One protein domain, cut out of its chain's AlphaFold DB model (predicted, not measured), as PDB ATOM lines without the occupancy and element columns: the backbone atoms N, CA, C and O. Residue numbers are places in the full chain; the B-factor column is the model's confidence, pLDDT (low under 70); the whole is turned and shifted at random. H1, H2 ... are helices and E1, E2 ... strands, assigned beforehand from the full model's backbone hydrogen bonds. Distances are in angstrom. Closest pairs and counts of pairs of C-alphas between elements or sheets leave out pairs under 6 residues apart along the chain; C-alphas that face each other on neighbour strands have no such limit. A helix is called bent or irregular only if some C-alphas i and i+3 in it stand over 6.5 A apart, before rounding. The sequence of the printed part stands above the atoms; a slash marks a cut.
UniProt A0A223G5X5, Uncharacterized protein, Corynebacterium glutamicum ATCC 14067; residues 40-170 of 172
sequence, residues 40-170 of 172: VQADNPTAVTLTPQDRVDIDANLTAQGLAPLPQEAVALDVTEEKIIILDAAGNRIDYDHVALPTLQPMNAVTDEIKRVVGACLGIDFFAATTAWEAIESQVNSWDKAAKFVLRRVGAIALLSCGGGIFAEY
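Overview. This is residues 40 to 170 of the 172 residues of an uncharacterized protein of Corynebacterium glutamicum ATCC 14067 (UniProt A0A223G5X5). Picture an elongated body with a small antiparallel sheet of three strands, E1, E2 and E3, at one end, the short helices H6 and H7 in the middle, and a group of helices towards the other end. H2 packs on H6 and H7, H3 and H5 run side by side beyond them, and H4 makes the far end; residues 89 to 106, with no named element, run from the sheet's end to H3. The printed part has 131 residues, with seven named helices and three named strands in the order H1 E1 H2 E2 E3 H3 H4 H5 H6 H7, and its class is mostly helix. The sheet's order is E1 E2 E3. The whole is compact, with a radius of gyration of the C-alphas of 15.1 A, and spans 45 by 30 by 23 A, only just elongated.

Along the chain. Find C-alpha 40 at (72.017, 18.062, 108.796), where H1, residues 40 to 43, begins. E1 follows at residues 47 to 49, then H2 at residues 52 to 64, 18.4 A from first to last C-alpha. Next come E2, residues 74 to 79, 13.8 A, and E3, residues 84 to 88, 13.2 A. Go on to C-alpha 107 at (34.461, 30.371, 99.810); from there H3, the longest helix, runs 22.5 A to residue 122. H3 is neither bent nor irregular, but only just: C-alphas 108 and 111 are 6.1 A apart. H4, residues 130 to 140, 14.3 A, is irregular, with C-alphas 135 and 138 standing 7.4 A apart. H5 is residues 143 to 154, 15.8 A; H6 is residues 156 to 162, 10.0 A; H7 is residues 164 to 170, 10.7 A, and ends at C-alpha 170 at (51.367, 27.792, 101.853).

Arrangement. Begin with the sheet, whose edge strands are E1 and E3. E1 and E2 are antiparallel at 143 degrees, with N 48 and O 77 within hydrogen-bond range at 2.8 A. E2 and E3 form a hairpin, antiparallel at 149 degrees; look there for N 78 and O 85, 2.8 A apart. Residues 86 to 87 of E3 also pair with residues 93 to 94, antiparallel. H1 only grazes the sheet with residues 40 to 41, and H6 only grazes it with residues 156 to 160. H2 and H6 touch at a steep tilt of 53 degrees, the same way; their closest C-alphas are those of Ile 58 and Ser 161, 4.7 A. With residues 58 to 62 alone H2 touches H7, about perpendicular at 80 degrees, closest at the C-alphas of Leu 62 and Gly 165, 5.2 A. H5 touches H7 with residues 143 to 147 alone, the closest C-alphas being those of Ala 147 and Phe 167, 5.3 A. H3 and H5 touch at a shallow tilt of 12 degrees, the same way, closest at the C-alphas of Val 118 and Val 150, 6.8 A. H4 and H5 touch only at the corner, with the C-alphas of Val 140 and Ala 146 closest at 4.2 A. Among the pairs that are apart are H2 and H3, and H4 and H6. In H2, H5 and H6 every O i to N i+4 pair is within hydrogen-bond range; H3 has 10 of 12, H7 2 of 3, and H4 3 of 7 beside 4 of 8 O i to N i+3 pairs, while H1 is too short for an O i to N i+4 pair.

Size, cuts and confidence. The two C-alphas farthest apart are those of Ala 90 and Ala 128, 45.8 A. The printed part has no cut, and the link from E3 to H3 is long, with 18 residues. The mean pLDDT of the printed part is 79.2; look for values under 70 at residues 40 to 45, 97 to 109 and 127 to 129 of this predicted model.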
ATOM      1  N   VAL A  40      73.225  17.245 109.033       57.59
ATOM      2  CA  VAL A  40      72.017  18.062 108.796       57.59
ATOM      3  C   VAL A  40      71.214  18.237 110.089       57.59
ATOM      4  O   VAL A  40      70.686  19.313 110.362       57.59
ATOM      5  N   GLN A  41      71.181  17.194 110.917       57.53
ATOM      6  CA  GLN A  41      70.469  17.170 112.197       57.53
ATOM      7  C   GLN A  41      71.143  18.006 113.298       57.53
ATOM      8  O   GLN A  41      70.476  18.402 114.251       57.53
ATOM      9  N   ALA A  42      72.454  18.254 113.188       54.91
ATOM     10  CA  ALA A  42      73.212  19.022 114.175       54.91
ATOM     11  C   ALA A  42      72.869  20.522 114.145       54.91
ATOM     12  O   ALA A  42      72.777  21.135 115.206       54.91
ATOM     13  N   ASP A  43      72.617  21.073 112.953       60.34
ATOM     14  CA  ASP A  43      72.249  22.483 112.768       60.34
ATOM     15  C   ASP A  43      70.735  22.697 112.582       60.34
ATOM     16  O   ASP A  43      70.242  23.800 112.811       60.34
ATOM     17  N   ASN A  44      69.973  21.650 112.229       65.94
ATOM     18  CA  ASN A  44      68.521  21.712 112.025       65.94
ATOM     19  C   ASN A  44      67.830  20.541 112.756       65.94
ATOM     20  O   ASN A  44      67.619  19.472 112.173       65.94
ATOM     21  N   PRO A  45      67.474  20.697 114.045       67.25
ATOM     22  CA  PRO A  45      66.961  19.599 114.873       67.25
ATOM     23  C   PRO A  45      65.585  19.084 114.421       67.25
ATOM     24  O   PRO A  45      65.179  17.984 114.791       67.25
ATOM     25  N   THR A  46      64.871  19.879 113.626       78.19
ATOM     26  CA  THR A  46      63.557  19.583 113.046       78.19
ATOM     27  C   THR A  46      63.632  19.023 111.626       78.19
ATOM     28  O   THR A  46      62.592  18.778 111.010       78.19
ATOM     29  N   ALA A  47      64.839  18.777 111.106       82.75
ATOM     30  CA  ALA A  47      65.029  18.219 109.777       82.75
ATOM     31  C   ALA A  47      64.570  16.759 109.685       82.75
ATOM     32  O   ALA A  47      64.988  15.889 110.452       82.75
ATOM     33  N   VAL A  48      63.743  16.492 108.678       84.12
ATOM     34  CA  VAL A  48      63.263  15.169 108.287       84.12
ATOM     35  C   VAL A  48      63.939  14.786 106.976       84.12
ATOM     36  O   VAL A  48      63.890  15.532 106.003       84.12
ATOM     37  N   THR A  49      64.592  13.627 106.936       85.56
ATOM     38  CA  THR A  49      65.217  13.129 105.699       85.56
ATOM     39  C   THR A  49      64.173  12.585 104.744       85.56
ATOM     40  O   THR A  49      63.282  11.844 105.156       85.56
ATOM     41  N   LEU A  50      64.316  12.940 103.471       84.31
ATOM     42  CA  LEU A  50      63.517  12.401 102.379       84.31
ATOM     43  C   LEU A  50      64.019  10.997 102.051       84.31
ATOM     44  O   LEU A  50      65.157  10.825 101.607       84.31
ATOM     45  N   THR A  51      63.178   9.983 102.243       87.44
ATOM     46  CA  THR A  51      63.483   8.661 101.693       87.44
ATOM     47  C   THR A  51      63.278   8.670 100.170       87.44
ATOM     48  O   THR A  51      62.570   9.532  99.636       87.44
ATOM     49  N   PRO A  52      63.852   7.704  99.426       87.00
ATOM     50  CA  PRO A  52      63.623   7.606  97.985       87.00
ATOM     51  C   PRO A  52      62.140   7.468  97.621       87.00
ATOM     52  O   PRO A  52      61.723   7.977  96.586       87.00
ATOM     53  N   GLN A  53      61.351   6.805  98.473       85.88
ATOM     54  CA  GLN A  53      59.917   6.641  98.254       85.88
ATOM     55  C   GLN A  53      59.164   7.955  98.488       85.88
ATOM     56  O   GLN A  53      58.364   8.340  97.641       85.88
ATOM     57  N   ASP A  54      59.482   8.684  99.564       88.12
ATOM     58  CA  ASP A  54      58.854   9.980  99.858       88.12
ATOM     59  C   ASP A  54      59.039  10.963  98.705       88.12
ATOM     60  O   ASP A  54      58.109  11.660  98.312       88.12
ATOM     61  N   ARG A  55      60.244  10.988  98.127       87.31
ATOM     62  CA  ARG A  55      60.548  11.823  96.968       87.31
ATOM     63  C   ARG A  55      59.681  11.471  95.764       87.31
ATOM     64  O   ARG A  55      59.143  12.372  95.135       87.31
ATOM     65  N   VAL A  56      59.525  10.183  95.454       90.00
ATOM     66  CA  VAL A  56      58.673   9.744  94.338       90.00
ATOM     67  C   VAL A  56      57.223  10.170  94.562       90.00
ATOM     68  O   VAL A  56      56.601  10.697  93.642       90.00
ATOM     69  N   ASP A  57      56.702   9.983  95.774       88.44
ATOM     70  CA  ASP A  57      55.309  10.298  96.094       88.44
ATOM     71  C   ASP A  57      55.050  11.813  96.077       88.44
ATOM     72  O   ASP A  57      54.043  12.267  95.526       88.44
ATOM     73  N   ILE A  58      55.978  12.607  96.621       87.81
ATOM     74  CA  ILE A  58      55.898  14.072  96.619       87.81
ATOM     75  C   ILE A  58      56.037  14.617  95.193       87.81
ATOM     76  O   ILE A  58      55.177  15.380  94.757       87.81
ATOM     77  N   ASP A  59      57.052  14.198  94.432       88.56
ATOM     78  CA  ASP A  59      57.289  14.696  93.070       88.56
ATOM     79  C   ASP A  59      56.132  14.332  92.127       88.56
ATOM     80  O   ASP A  59      55.711  15.154  91.307       88.56
ATOM     81  N   ALA A  60      55.564  13.127  92.267       88.25
ATOM     82  CA  ALA A  60      54.383  12.716  91.514       88.25
ATOM     83  C   ALA A  60      53.165  13.590  91.841       88.25
ATOM     84  O   ALA A  60      52.447  14.004  90.927       88.25
ATOM     85  N   ASN A  61      52.941  13.902  93.122       83.31
ATOM     86  CA  ASN A  61      51.820  14.734  93.544       83.31
ATOM     87  C   ASN A  61      51.993  16.199  93.097       83.31
ATOM     88  O   ASN A  61      51.076  16.774  92.512       83.31
ATOM     89  N   LEU A  62      53.185  16.778  93.278       83.69
ATOM     90  CA  LEU A  62      53.512  18.129  92.811       83.69
ATOM     91  C   LEU A  62      53.308  18.257  91.293       83.69
ATOM     92  O   LEU A  62      52.609  19.162  90.834       83.69
ATOM     93  N   THR A  63      53.815  17.291  90.521       84.44
ATOM     94  CA  THR A  63      53.670  17.270  89.057       84.44
ATOM     95  C   THR A  63      52.209  17.129  88.628       84.44
ATOM     96  O   THR A  63      51.771  17.805  87.696       84.44
ATOM     97  N   ALA A  64      51.419  16.289  89.309       81.88
ATOM     98  CA  ALA A  64      49.992  16.122  89.020       81.88
ATOM     99  C   ALA A  64      49.189  17.422  89.208       81.88
ATOM    100  O   ALA A  64      48.145  17.597  88.579       81.88
ATOM    101  N   GLN A  65      49.690  18.338  90.039       74.00
ATOM    102  CA  GLN A  65      49.095  19.649  90.294       74.00
ATOM    103  C   GLN A  65      49.732  20.778  89.465       74.00
ATOM    104  O   GLN A  65      49.362  21.938  89.625       74.00
ATOM    105  N   GLY A  66      50.653  20.454  88.550       76.00
ATOM    106  CA  GLY A  66      51.312  21.426  87.673       76.00
ATOM    107  C   GLY A  66      52.439  22.224  88.335       76.00
ATOM    108  O   GLY A  66      52.871  23.227  87.768       76.00
ATOM    109  N   LEU A  67      52.916  21.793  89.506       77.75
ATOM    110  CA  LEU A  67      54.101  22.351  90.154       77.75
ATOM    111  C   LEU A  67      55.376  21.662  89.657       77.75
ATOM    112  O   LEU A  67      55.339  20.555  89.113       77.75
ATOM    113  N   ALA A  68      56.516  22.322  89.868       83.69
ATOM    114  CA  ALA A  68      57.817  21.691  89.686       83.69
ATOM    115  C   ALA A  68      57.979  20.500  90.660       83.69
ATOM    116  O   ALA A  68      57.311  20.454  91.688       83.69
ATOM    117  N   PRO A  69      58.811  19.499  90.349       85.31
ATOM    118  CA  PRO A  69      59.252  18.521  91.340       85.31
ATOM    119  C   PRO A  69      60.282  19.141  92.294       85.31
ATOM    120  O   PRO A  69      60.898  20.164  91.978       85.31
ATOM    121  N   LEU A  70      60.525  18.496  93.439       84.81
ATOM    122  CA  LEU A  70      61.572  18.920  94.364       84.81
ATOM    123  C   LEU A  70      62.953  18.862  93.678       84.81
ATOM    124  O   LEU A  70      63.243  17.878  92.985       84.81
ATOM    125  N   PRO A  71      63.853  19.835  93.921       84.06
ATOM    126  CA  PRO A  71      65.199  19.850  93.346       84.06
ATOM    127  C   PRO A  71      65.941  18.538  93.632       84.06
ATOM    128  O   PRO A  71      65.763  17.940  94.702       84.06
ATOM    129  N   GLN A  72      66.755  18.053  92.689       85.06
ATOM    130  CA  GLN A  72      67.409  16.737  92.810       85.06
ATOM    131  C   GLN A  72      68.405  16.686  93.971       85.06
ATOM    132  O   GLN A  72      68.629  15.634  94.565       85.06
ATOM    133  N   GLU A  73      68.977  17.832  94.301       84.19
ATOM    134  CA  GLU A  73      69.899  18.050  95.403       84.19
ATOM    135  C   GLU A  73      69.229  18.011  96.785       84.19
ATOM    136  O   GLU A  73      69.939  17.906  97.782       84.19
ATOM    137  N   ALA A  74      67.892  18.066  96.872       84.75
ATOM    138  CA  ALA A  74      67.201  18.072  98.156       84.75
ATOM    139  C   ALA A  74      67.284  16.704  98.856       84.75
ATOM    140  O   ALA A  74      66.896  15.665  98.320       84.75
ATOM    141  N   VAL A  75      67.786  16.687 100.085       88.00
ATOM    142  CA  VAL A  75      67.971  15.457 100.875       88.00
ATOM    143  C   VAL A  75      67.138  15.484 102.150       88.00
ATOM    144  O   VAL A  75      66.730  14.434 102.648       88.00
ATOM    145  N   ALA A  76      66.829  16.671 102.666       86.62
ATOM    146  CA  ALA A  76      66.015  16.823 103.858       86.62
ATOM    147  C   ALA A  76      65.046  18.001 103.741       86.62
ATOM    148  O   ALA A  76      65.238  18.924 102.953       86.62
ATOM    149  N   LEU A  77      64.005  17.945 104.561       87.62
ATOM    150  CA  LEU A  77      63.034  19.003 104.773       87.62
ATOM    151  C   LEU A  77      63.142  19.452 106.227       87.62
ATOM    152  O   LEU A  77      62.886  18.661 107.132       87.62
ATOM    153  N   ASP A  78      63.515  20.702 106.463       88.06
ATOM    154  CA  ASP A  78      63.495  21.290 107.796       88.06
ATOM    155  C   ASP A  78      62.120  21.872 108.112       88.06
ATOM    156  O   ASP A  78      61.595  22.730 107.399       88.06
ATOM    157  N   VAL A  79      61.510  21.336 109.168       85.50
ATOM    158  CA  VAL A  79      60.119  21.602 109.520       85.50
ATOM    159  C   VAL A  79      60.059  22.697 110.571       85.50
ATOM    160  O   VAL A  79      60.278  22.456 111.754       85.50
ATOM    161  N   THR A  80      59.700  23.903 110.148       83.44
ATOM    162  CA  THR A  80      59.400  24.998 111.076       83.44
ATOM    163  C   THR A  80      57.900  25.062 111.360       83.44
ATOM    164  O   THR A  80      57.091  24.407 110.704       83.44
ATOM    165  N   GLU A  81      57.495  25.869 112.341       77.25
ATOM    166  CA  GLU A  81      56.073  26.016 112.678       77.25
ATOM    167  C   GLU A  81      55.232  26.655 111.565       77.25
ATOM    168  O   GLU A  81      54.006  26.508 111.573       77.25
ATOM    169  N   GLU A  82      55.876  27.381 110.652       77.94
ATOM    170  CA  GLU A  82      55.211  28.189 109.630       77.94
ATOM    171  C   GLU A  82      55.478  27.695 108.210       77.94
ATOM    172  O   GLU A  82      54.630  27.896 107.346       77.94
ATOM    173  N   LYS A  83      56.624  27.049 107.975       83.50
ATOM    174  CA  LYS A  83      57.065  26.610 106.650       83.50
ATOM    175  C   LYS A  83      57.998  25.400 106.690       83.50
ATOM    176  O   LYS A  83      58.569  25.056 107.725       83.50
ATOM    177  N   ILE A  84      58.191  24.798 105.534       86.75
ATOM    178  CA  ILE A  84      59.110  23.719 105.231       86.75
ATOM    179  C   ILE A  84      60.263  24.326 104.435       86.75
ATOM    180  O   ILE A  84      60.062  24.952 103.401       86.75
ATOM    181  N   ILE A  85      61.484  24.143 104.922       87.56
ATOM    182  CA  ILE A  85      62.697  24.590 104.242       87.56
ATOM    183  C   ILE A  85      63.339  23.374 103.583       87.56
ATOM    184  O   ILE A  85      63.586  22.366 104.239       87.56
ATOM    185  N   ILE A  86      63.632  23.464 102.290       87.81
ATOM    186  CA  ILE A  86      64.306  22.389 101.564       87.81
ATOM    187  C   ILE A  86      65.812  22.495 101.804       87.81
ATOM    188  O   ILE A  86      66.391  23.568 101.636       87.81
ATOM    189  N   LEU A  87      66.446  21.390 102.197       88.00
ATOM    190  CA  LEU A  87      67.877  21.323 102.484       88.00
ATOM    191  C   LEU A  87      68.602  20.357 101.543       88.00
ATOM    192  O   LEU A  87      68.116  19.255 101.268       88.00
ATOM    193  N   ASP A  88      69.793  20.755 101.098       86.75
ATOM    194  CA  ASP A  88      70.713  19.896 100.354       86.75
ATOM    195  C   ASP A  88      71.456  18.898 101.272       86.75
ATOM    196  O   ASP A  88      71.315  18.900 102.499       86.75
ATOM    197  N   ALA A  89      72.283  18.031 100.681       84.06
ATOM    198  CA  ALA A  89      73.108  17.069 101.423       84.06
ATOM    199  C   ALA A  89      74.126  17.714 102.391       84.06
ATOM    200  O   ALA A  89      74.624  17.042 103.295       84.06
ATOM    201  N   ALA A  90      74.462  18.989 102.185       80.44
ATOM    202  CA  ALA A  90      75.377  19.770 103.008       80.44
ATOM    203  C   ALA A  90      74.650  20.610 104.078       80.44
ATOM    204  O   ALA A  90      75.316  21.245 104.893       80.44
ATOM    205  N   GLY A  91      73.312  20.589 104.113       78.25
ATOM    206  CA  GLY A  91      72.492  21.377 105.033       78.25
ATOM    207  C   GLY A  91      72.232  22.816 104.576       78.25
ATOM    208  O   GLY A  91      71.706  23.608 105.358       78.25
ATOM    209  N   ASN A  92      72.571  23.178 103.334       85.50
ATOM    210  CA  ASN A  92      72.235  24.487 102.779       85.50
ATOM    211  C   ASN A  92      70.779  24.517 102.322       85.50
ATOM    212  O   ASN A  92      70.238  23.523 101.840       85.50
ATOM    213  N   ARG A  93      70.165  25.696 102.431       87.25
ATOM    214  CA  ARG A  93      68.800  25.930 101.961       87.25
ATOM    215  C   ARG A  93      68.772  26.008 100.443       87.25
ATOM    216  O   ARG A  93      69.589  26.713  99.854       87.25
ATOM    217  N   ILE A  94      67.810  25.319  99.848       85.56
ATOM    218  CA  ILE A  94      67.520  25.386  98.422       85.56
ATOM    219  C   ILE A  94      66.247  26.212  98.258       85.56
ATOM    220  O   ILE A  94      65.221  25.886  98.859       85.56
ATOM    221  N   ASP A  95      66.321  27.282  97.468       80.06
ATOM    222  CA  ASP A  95      65.138  28.063  97.118       80.06
ATOM    223  C   ASP A  95      64.272  27.271  96.138       80.06
ATOM    224  O   ASP A  95      64.757  26.686  95.166       80.06
ATOM    225  N   TYR A  96      62.977  27.239  96.429       76.25
ATOM    226  CA  TYR A  96      61.988  26.526  95.646       76.25
ATOM    227  C   TYR A  96      61.039  27.520  94.996       76.25
ATOM    228  O   TYR A  96      60.246  28.172  95.677       76.25
ATOM    229  N   ASP A  97      61.118  27.638  93.674       67.44
ATOM    230  CA  ASP A  97      60.212  28.499  92.923       67.44
ATOM    231  C   ASP A  97      58.816  27.859  92.886       67.44
ATOM    232  O   ASP A  97      58.569  26.878  92.179       67.44
ATOM    233  N   HIS A  98      57.881  28.418  93.654       61.28
ATOM    234  CA  HIS A  98      56.481  28.019  93.595       61.28
ATOM    235  C   HIS A  98      55.811  28.608  92.348       61.28
ATOM    236  O   HIS A  98      55.921  29.797  92.039       61.28
ATOM    237  N   VAL A  99      55.065  27.769  91.632       55.66
ATOM    238  CA  VAL A  99      54.154  28.216  90.575       55.66
ATOM    239  C   VAL A  99      52.798  28.468  91.226       55.66
ATOM    240  O   VAL A  99      52.274  27.588  91.902       55.66
ATOM    241  N   ALA A 100      52.231  29.661  91.041       54.41
ATOM    242  CA  ALA A 100      50.905  29.983  91.566       54.41
ATOM    243  C   ALA A 100      49.864  29.001  91.006       54.41
ATOM    244  O   ALA A 100      49.732  28.857  89.783       54.41
ATOM    245  N   LEU A 101      49.131  28.329  91.893       54.34
ATOM    246  CA  LEU A 101      48.102  27.386  91.483       54.34
ATOM    247  C   LEU A 101      46.880  28.129  90.922       54.34
ATOM    248  O   LEU A 101      46.581  29.261  91.320       54.34
ATOM    249  N   PRO A 102      46.138  27.517  89.983       48.31
ATOM    250  CA  PRO A 102      44.878  28.078  89.528       48.31
ATOM    251  C   PRO A 102      43.917  28.255  90.711       48.31
ATOM    252  O   PRO A 102      43.724  27.358  91.528       48.31
ATOM    253  N   THR A 103      43.315  29.444  90.770       52.09
ATOM    254  CA  THR A 103      42.433  29.947  91.832       52.09
ATOM    255  C   THR A 103      41.500  28.892  92.422       52.09
ATOM    256  O   THR A 103      40.652  28.329  91.724       52.09
ATOM    257  N   LEU A 104      41.620  28.704  93.737       55.12
ATOM    258  CA  LEU A 104      40.730  27.897  94.563       55.12
ATOM    259  C   LEU A 104      39.261  28.345  94.410       55.12
ATOM    260  O   LEU A 104      38.948  29.535  94.342       55.12
ATOM    261  N   GLN A 105      38.369  27.355  94.336       52.38
ATOM    262  CA  GLN A 105      36.908  27.460  94.172       52.38
ATOM    263  C   GLN A 105      36.233  28.307  95.290       52.38
ATOM    264  O   GLN A 105      36.836  28.521  96.337       52.38
ATOM    265  N   PRO A 106      34.991  28.816  95.100       45.59
ATOM    266  CA  PRO A 106      34.348  29.818  95.972       45.59
ATOM    267  C   PRO A 106      34.234  29.433  97.460       45.59
ATOM    268  O   PRO A 106      34.041  28.269  97.798       45.59
ATOM    269  N   MET A 107      34.266  30.448  98.343       50.41
ATOM    270  CA  MET A 107      34.461  30.371  99.810       50.41
ATOM    271  C   MET A 107      33.617  29.349 100.594       50.41
ATOM    272  O   MET A 107      34.033  28.936 101.670       50.41
ATOM    273  N   ASN A 108      32.467  28.912 100.078       57.19
ATOM    274  CA  ASN A 108      31.614  27.928 100.757       57.19
ATOM    275  C   ASN A 108      32.066  26.490 100.452       57.19
ATOM    276  O   ASN A 108      32.004  25.627 101.316       57.19
ATOM    277  N   ALA A 109      32.568  26.250  99.235       63.75
ATOM    278  CA  ALA A 109      33.162  24.976  98.836       63.75
ATOM    279  C   ALA A 109      34.563  24.786  99.439       63.75
ATOM    280  O   ALA A 109      35.025  23.659  99.570       63.75
ATOM    281  N   VAL A 110      35.229  25.879  99.835       70.81
ATOM    282  CA  VAL A 110      36.575  25.842 100.424       70.81
ATOM    283  C   VAL A 110      36.589  25.074 101.740       70.81
ATOM    284  O   VAL A 110      37.463  24.240 101.927       70.81
ATOM    285  N   THR A 111      35.630  25.300 102.639       76.75
ATOM    286  CA  THR A 111      35.617  24.604 103.937       76.75
ATOM    287  C   THR A 111      35.359  23.106 103.778       76.75
ATOM    288  O   THR A 111      36.048  22.305 104.408       76.75
ATOM    289  N   ASP A 112      34.428  22.713 102.903       81.44
ATOM    290  CA  ASP A 112      34.145  21.300 102.613       81.44
ATOM    291  C   ASP A 112      35.323  20.609 101.911       81.44
ATOM    292  O   ASP A 112      35.634  19.449 102.190       81.44
ATOM    293  N   GLU A 113      36.027  21.336 101.042       81.25
ATOM    294  CA  GLU A 113      37.218  20.839 100.364       81.25
ATOM    295  C   GLU A 113      38.409  20.712 101.320       81.25
ATOM    296  O   GLU A 113      39.080  19.679 101.335       81.25
ATOM    297  N   ILE A 114      38.629  21.702 102.191       84.62
ATOM    298  CA  ILE A 114      39.627  21.613 103.263       84.62
ATOM    299  C   ILE A 114      39.300  20.420 104.161       84.62
ATOM    300  O   ILE A 114      40.187  19.630 104.475       84.62
ATOM    301  N   LYS A 115      38.032  20.232 104.538       84.25
ATOM    302  CA  LYS A 115      37.581  19.089 105.339       84.25
ATOM    303  C   LYS A 115      37.911  17.755 104.679       84.25
ATOM    304  O   LYS A 115      38.415  16.851 105.348       84.25
ATOM    305  N   ARG A 116      37.674  17.644 103.371       83.56
ATOM    306  CA  ARG A 116      37.999  16.458 102.570       83.56
ATOM    307  C   ARG A 116      39.504  16.194 102.525       83.56
ATOM    308  O   ARG A 116      39.925  15.070 102.792       83.56
ATOM    309  N   VAL A 117      40.313  17.207 102.216       84.81
ATOM    310  CA  VAL A 117      41.774  17.069 102.064       84.81
ATOM    311  C   VAL A 117      42.453  16.822 103.413       84.81
ATOM    312  O   VAL A 117      43.243  15.891 103.540       84.81
ATOM    313  N   VAL A 118      42.103  17.583 104.453       86.75
ATOM    314  CA  VAL A 118      42.618  17.377 105.817       86.75
ATOM    315  C   VAL A 118      42.197  16.004 106.350       86.75
ATOM    316  O   VAL A 118      43.009  15.318 106.966       86.75
ATOM    317  N   GLY A 119      40.967  15.562 106.072       85.69
ATOM    318  CA  GLY A 119      40.504  14.209 106.390       85.69
ATOM    319  C   GLY A 119      41.336  13.120 105.722       85.69
ATOM    320  O   GLY A 119      41.822  12.217 106.401       85.69
ATOM    321  N   ALA A 120      41.586  13.251 104.417       83.94
ATOM    322  CA  ALA A 120      42.441  12.331 103.671       83.94
ATOM    323  C   ALA A 120      43.872  12.284 104.238       83.94
ATOM    324  O   ALA A 120      44.420  11.201 104.424       83.94
ATOM    325  N   CYS A 121      44.438  13.439 104.597       85.56
ATOM    326  CA  CYS A 121      45.765  13.535 105.204       85.56
ATOM    327  C   CYS A 121      45.856  12.918 106.605       85.56
ATOM    328  O   CYS A 121      46.900  12.396 106.984       85.56
ATOM    329  N   LEU A 122      44.773  12.963 107.380       84.06
ATOM    330  CA  LEU A 122      44.716  12.374 108.721       84.06
ATOM    331  C   LEU A 122      44.240  10.915 108.716       84.06
ATOM    332  O   LEU A 122      44.288  10.263 109.757       84.06
ATOM    333  N   GLY A 123      43.764  10.410 107.572       80.38
ATOM    334  CA  GLY A 123      43.118   9.104 107.464       80.38
ATOM    335  C   GLY A 123      41.768   9.030 108.187       80.38
ATOM    336  O   GLY A 123      41.365   7.951 108.619       80.38
ATOM    337  N   ILE A 124      41.083  10.166 108.363       80.75
ATOM    338  CA  ILE A 124      39.806  10.275 109.080       80.75
ATOM    339  C   ILE A 124      38.742  10.828 108.135       80.75
ATOM    340  O   ILE A 124      38.931  11.869 107.512       80.75
ATOM    341  N   ASP A 125      37.582  10.175 108.089       77.44
ATOM    342  CA  ASP A 125      36.415  10.724 107.406       77.44
ATOM    343  C   ASP A 125      35.618  11.650 108.340       77.44
ATOM    344  O   ASP A 125      34.804  11.225 109.167       77.44
ATOM    345  N   PHE A 126      35.851  12.956 108.203       76.31
ATOM    346  CA  PHE A 126      35.141  13.978 108.970       76.31
ATOM    347  C   PHE A 126      33.677  14.174 108.541       76.31
ATOM    348  O   PHE A 126      32.938  14.890 109.226       76.31
ATOM    349  N   PHE A 127      33.225  13.578 107.432       69.69
ATOM    350  CA  PHE A 127      31.807  13.596 107.058       69.69
ATOM    351  C   PHE A 127      30.986  12.646 107.937       69.69
ATOM    352  O   PHE A 127      29.842  12.961 108.258       69.69
ATOM    353  N   ALA A 128      31.587  11.550 108.411       66.50
ATOM    354  CA  ALA A 128      30.973  10.645 109.383       66.50
ATOM    355  C   ALA A 128      31.199  11.079 110.849       66.50
ATOM    356  O   ALA A 128      30.378  10.779 111.714       66.50
ATOM    357  N   ALA A 129      32.289  11.802 111.138       69.75
ATOM    358  CA  ALA A 129      32.673  12.254 112.480       69.75
ATOM    359  C   ALA A 129      32.523  13.780 112.657       69.75
ATOM    360  O   ALA A 129      33.500  14.495 112.887       69.75
ATOM    361  N   THR A 130      31.292  14.293 112.552       71.50
ATOM    362  CA  THR A 130      31.001  15.742 112.568       71.50
ATOM    363  C   THR A 130      31.497  16.462 113.828       71.50
ATOM    364  O   THR A 130      32.012  17.572 113.728       71.50
ATOM    365  N   THR A 131      31.457  15.812 114.993       75.00
ATOM    366  CA  THR A 131      31.941  16.378 116.265       75.00
ATOM    367  C   THR A 131      33.459  16.567 116.312       75.00
ATOM    368  O   THR A 131      33.951  17.475 116.978       75.00
ATOM    369  N   ALA A 132      34.222  15.734 115.595       75.44
ATOM    370  CA  ALA A 132      35.672  15.882 115.493       75.44
ATOM    371  C   ALA A 132      36.054  17.075 114.604       75.44
ATOM    372  O   ALA A 132      37.060  17.729 114.863       75.44
ATOM    373  N   TRP A 133      35.234  17.374 113.590       80.38
ATOM    374  CA  TRP A 133      35.421  18.535 112.722       80.38
ATOM    375  C   TRP A 133      35.160  19.851 113.456       80.38
ATOM    376  O   TRP A 133      36.005  20.738 113.422       80.38
ATOM    377  N   GLU A 134      34.042  19.960 114.177       80.25
ATOM    378  CA  GLU A 134      33.672  21.183 114.912       80.25
ATOM    379  C   GLU A 134      34.765  21.634 115.902       80.25
ATOM    380  O   GLU A 134      34.999  22.829 116.083       80.25
ATOM    381  N   ALA A 135      35.500  20.689 116.497       81.81
ATOM    382  CA  ALA A 135      36.599  20.986 117.418       81.81
ATOM    383  C   ALA A 135      37.834  21.613 116.738       81.81
ATOM    384  O   ALA A 135      38.609  22.318 117.392       81.81
ATOM    385  N   ILE A 136      38.038  21.355 115.442       81.00
ATOM    386  CA  ILE A 136      39.223  21.802 114.692       81.00
ATOM    387  C   ILE A 136      38.904  22.846 113.625       81.00
ATOM    388  O   ILE A 136      39.824  23.507 113.159       81.00
ATOM    389  N   GLU A 137      37.635  23.050 113.268       83.19
ATOM    390  CA  GLU A 137      37.200  23.947 112.191       83.19
ATOM    391  C   GLU A 137      37.788  25.358 112.335       83.19
ATOM    392  O   GLU A 137      38.346  25.910 111.389       83.19
ATOM    393  N   SER A 138      37.770  25.916 113.549       82.75
ATOM    394  CA  SER A 138      38.368  27.231 113.840       82.75
ATOM    395  C   SER A 138      39.881  27.303 113.565       82.75
ATOM    396  O   SER A 138      40.410  28.381 113.270       82.75
ATOM    397  N   GLN A 139      40.569  26.160 113.625       80.50
ATOM    398  CA  GLN A 139      42.000  26.004 113.374       80.50
ATOM    399  C   GLN A 139      42.316  25.680 111.911       80.50
ATOM    400  O   GLN A 139      43.461  25.844 111.517       80.50
ATOM    401  N   VAL A 140      41.341  25.261 111.096       84.19
ATOM    402  CA  VAL A 140      41.545  24.893 109.680       84.19
ATOM    403  C   VAL A 140      40.658  25.693 108.720       84.19
ATOM    404  O   VAL A 140      40.465  25.308 107.576       84.19
ATOM    405  N   ASN A 141      40.141  26.846 109.146       81.56
ATOM    406  CA  ASN A 141      39.188  27.653 108.368       81.56
ATOM    407  C   ASN A 141      39.760  28.364 107.122       81.56
ATOM    408  O   ASN A 141      39.082  29.179 106.501       81.56
ATOM    409  N   SER A 142      41.020  28.112 106.781       83.06
ATOM    410  CA  SER A 142      41.704  28.630 105.594       83.06
ATOM    411  C   SER A 142      42.838  27.678 105.227       83.06
ATOM    412  O   SER A 142      43.343  26.972 106.101       83.06
ATOM    413  N   TRP A 143      43.256  27.671 103.960       83.94
ATOM    414  CA  TRP A 143      44.298  26.759 103.482       83.94
ATOM    415  C   TRP A 143      45.644  26.935 104.189       83.94
ATOM    416  O   TRP A 143      46.259  25.935 104.536       83.94
ATOM    417  N   ASP A 144      46.040  28.169 104.516       82.88
ATOM    418  CA  ASP A 144      47.247  28.446 105.313       82.88
ATOM    419  C   ASP A 144      47.202  27.752 106.683       82.88
ATOM    420  O   ASP A 144      48.118  27.027 107.077       82.88
ATOM    421  N   LYS A 145      46.090  27.909 107.410       87.81
ATOM    422  CA  LYS A 145      45.955  27.282 108.726       87.81
ATOM    423  C   LYS A 145      45.773  25.771 108.636       87.81
ATOM    424  O   LYS A 145      46.291  25.052 109.485       87.81
ATOM    425  N   ALA A 146      45.071  25.288 107.611       87.25
ATOM    426  CA  ALA A 146      44.930  23.864 107.338       87.25
ATOM    427  C   ALA A 146      46.293  23.221 107.059       87.25
ATOM    428  O   ALA A 146      46.613  22.202 107.668       87.25
ATOM    429  N   ALA A 147      47.128  23.858 106.233       88.00
ATOM    430  CA  ALA A 147      48.484  23.408 105.958       88.00
ATOM    431  C   ALA A 147      49.313  23.360 107.249       88.00
ATOM    432  O   ALA A 147      49.877  22.320 107.573       88.00
ATOM    433  N   LYS A 148      49.292  24.419 108.070       87.81
ATOM    434  CA  LYS A 148      49.984  24.445 109.375       87.81
ATOM    435  C   LYS A 148      49.471  23.381 110.349       87.81
ATOM    436  O   LYS A 148      50.254  22.781 111.086       87.81
ATOM    437  N   PHE A 149      48.165  23.125 110.370       89.06
ATOM    438  CA  PHE A 149      47.565  22.093 111.215       89.06
ATOM    439  C   PHE A 149      48.023  20.691 110.801       89.06
ATOM    440  O   PHE A 149      48.479  19.914 111.642       89.06
ATOM    441  N   VAL A 150      47.951  20.382 109.502       88.69
ATOM    442  CA  VAL A 150      48.419  19.111 108.935       88.69
ATOM    443  C   VAL A 150      49.924  18.963 109.169       88.69
ATOM    444  O   VAL A 150      50.357  17.931 109.676       88.69
ATOM    445  N   LEU A 151      50.713  20.018 108.946       88.69
ATOM    446  CA  LEU A 151      52.160  20.030 109.168       88.69
ATOM    447  C   LEU A 151      52.516  19.612 110.596       88.69
ATOM    448  O   LEU A 151      53.359  18.742 110.800       88.69
ATOM    449  N   ARG A 152      51.824  20.179 111.589       86.06
ATOM    450  CA  ARG A 152      52.045  19.869 113.009       86.06
ATOM    451  C   ARG A 152      51.567  18.475 113.408       86.06
ATOM    452  O   ARG A 152      52.061  17.929 114.392       86.06
ATOM    453  N   ARG A 153      50.578  17.911 112.705       85.50
ATOM    454  CA  ARG A 153      49.938  16.648 113.100       85.50
ATOM    455  C   ARG A 153      50.525  15.418 112.419       85.50
ATOM    456  O   ARG A 153      50.642  14.391 113.081       85.50
ATOM    457  N   VAL A 154      50.861  15.516 111.133       83.88
ATOM    458  CA  VAL A 154      51.377  14.394 110.323       83.88
ATOM    459  C   VAL A 154      52.799  14.615 109.810       83.88
ATOM    460  O   VAL A 154      53.458  13.648 109.437       83.88
ATOM    461  N   GLY A 155      53.305  15.851 109.837       87.06
ATOM    462  CA  GLY A 155      54.653  16.194 109.384       87.06
ATOM    463  C   GLY A 155      54.729  16.608 107.912       87.06
ATOM    464  O   GLY A 155      53.776  16.462 107.148       87.06
ATOM    465  N   ALA A 156      55.893  17.132 107.519       87.12
ATOM    466  CA  ALA A 156      56.140  17.701 106.190       87.12
ATOM    467  C   ALA A 156      55.989  16.688 105.049       87.12
ATOM    468  O   ALA A 156      55.341  16.981 104.050       87.12
ATOM    469  N   ILE A 157      56.541  15.486 105.219       86.88
ATOM    470  CA  ILE A 157      56.506  14.431 104.198       86.88
ATOM    471  C   ILE A 157      55.068  14.025 103.886       86.88
ATOM    472  O   ILE A 157      54.659  14.024 102.729       86.88
ATOM    473  N   ALA A 158      54.289  13.733 104.930       83.62
ATOM    474  CA  ALA A 158      52.892  13.363 104.779       83.62
ATOM    475  C   ALA A 158      52.084  14.519 104.186       83.62
ATOM    476  O   ALA A 158      51.332  14.298 103.249       83.62
ATOM    477  N   LEU A 159      52.276  15.752 104.670       87.81
ATOM    478  CA  LEU A 159      51.598  16.935 104.138       87.81
ATOM    479  C   LEU A 159      51.816  17.099 102.628       87.81
ATOM    480  O   LEU A 159      50.849  17.313 101.895       87.81
ATOM    481  N   LEU A 160      53.062  16.978 102.167       86.62
ATOM    482  CA  LEU A 160      53.408  17.128 100.755       86.62
ATOM    483  C   LEU A 160      52.961  15.927  99.914       86.62
ATOM    484  O   LEU A 160      52.610  16.105  98.755       86.62
ATOM    485  N   SER A 161      52.904  14.714 100.467       85.69
ATOM    486  CA  SER A 161      52.429  13.548  99.713       85.69
ATOM    487  C   SER A 161      50.899  13.447  99.650       85.69
ATOM    488  O   SER A 161      50.363  13.021  98.627       85.69
ATOM    489  N   CYS A 162      50.175  13.863 100.698       84.44
ATOM    490  CA  CYS A 162      48.711  13.771 100.775       84.44
ATOM    491  C   CYS A 162      47.992  15.035 100.284       84.44
ATOM    492  O   CYS A 162      46.980  14.935  99.592       84.44
ATOM    493  N   GLY A 163      48.493  16.219 100.643       77.62
ATOM    494  CA  GLY A 163      47.909  17.498 100.243       77.62
ATOM    495  C   GLY A 163      48.605  18.128  99.046       77.62
ATOM    496  O   GLY A 163      47.996  18.931  98.337       77.62
ATOM    497  N   GLY A 164      49.841  17.708  98.766       77.44
ATOM    498  CA  GLY A 164      50.512  18.037  97.518       77.44
ATOM    499  C   GLY A 164      50.696  19.524  97.311       77.44
ATOM    500  O   GLY A 164      51.004  20.270  98.241       77.44
ATOM    501  N   GLY A 165      50.458  19.938  96.070       73.31
ATOM    502  CA  GLY A 165      50.595  21.316  95.633       73.31
ATOM    503  C   GLY A 165      49.744  22.310  96.411       73.31
ATOM    504  O   GLY A 165      50.244  23.383  96.739       73.31
ATOM    505  N   ILE A 166      48.511  21.942  96.782       79.00
ATOM    506  CA  ILE A 166      47.621  22.842  97.527       79.00
ATOM    507  C   ILE A 166      48.271  23.294  98.830       79.00
ATOM    508  O   ILE A 166      48.233  24.474  99.142       79.00
ATOM    509  N   PHE A 167      48.867  22.382  99.603       83.38
ATOM    510  CA  PHE A 167      49.553  22.786 100.829       83.38
ATOM    511  C   PHE A 167      50.955  23.322 100.560       83.38
ATOM    512  O   PHE A 167      51.367  24.230 101.276       83.38
ATOM    513  N   ALA A 168      51.647  22.817  99.535       78.62
ATOM    514  CA  ALA A 168      52.973  23.282  99.141       78.62
ATOM    515  C   ALA A 168      53.021  24.806  98.943       78.62
ATOM    516  O   ALA A 168      53.940  25.434  99.445       78.62
ATOM    517  N   GLU A 169      51.999  25.413  98.329       78.25
ATOM    518  CA  GLU A 169      51.921  26.873  98.141       78.25
ATOM    519  C   GLU A 169      51.935  27.676  99.460       78.25
ATOM    520  O   GLU A 169      52.376  28.821  99.486       78.25
ATOM    521  N   TYR A 170      51.463  27.095 100.565       80.94
ATOM    522  CA  TYR A 170      51.367  27.792 101.853       80.94
ATOM    523  C   TYR A 170      52.523  27.498 102.802       80.94
ATOM    524  O   TYR A 170      52.662  28.191 103.810       80.94
TER     525      TYR A 170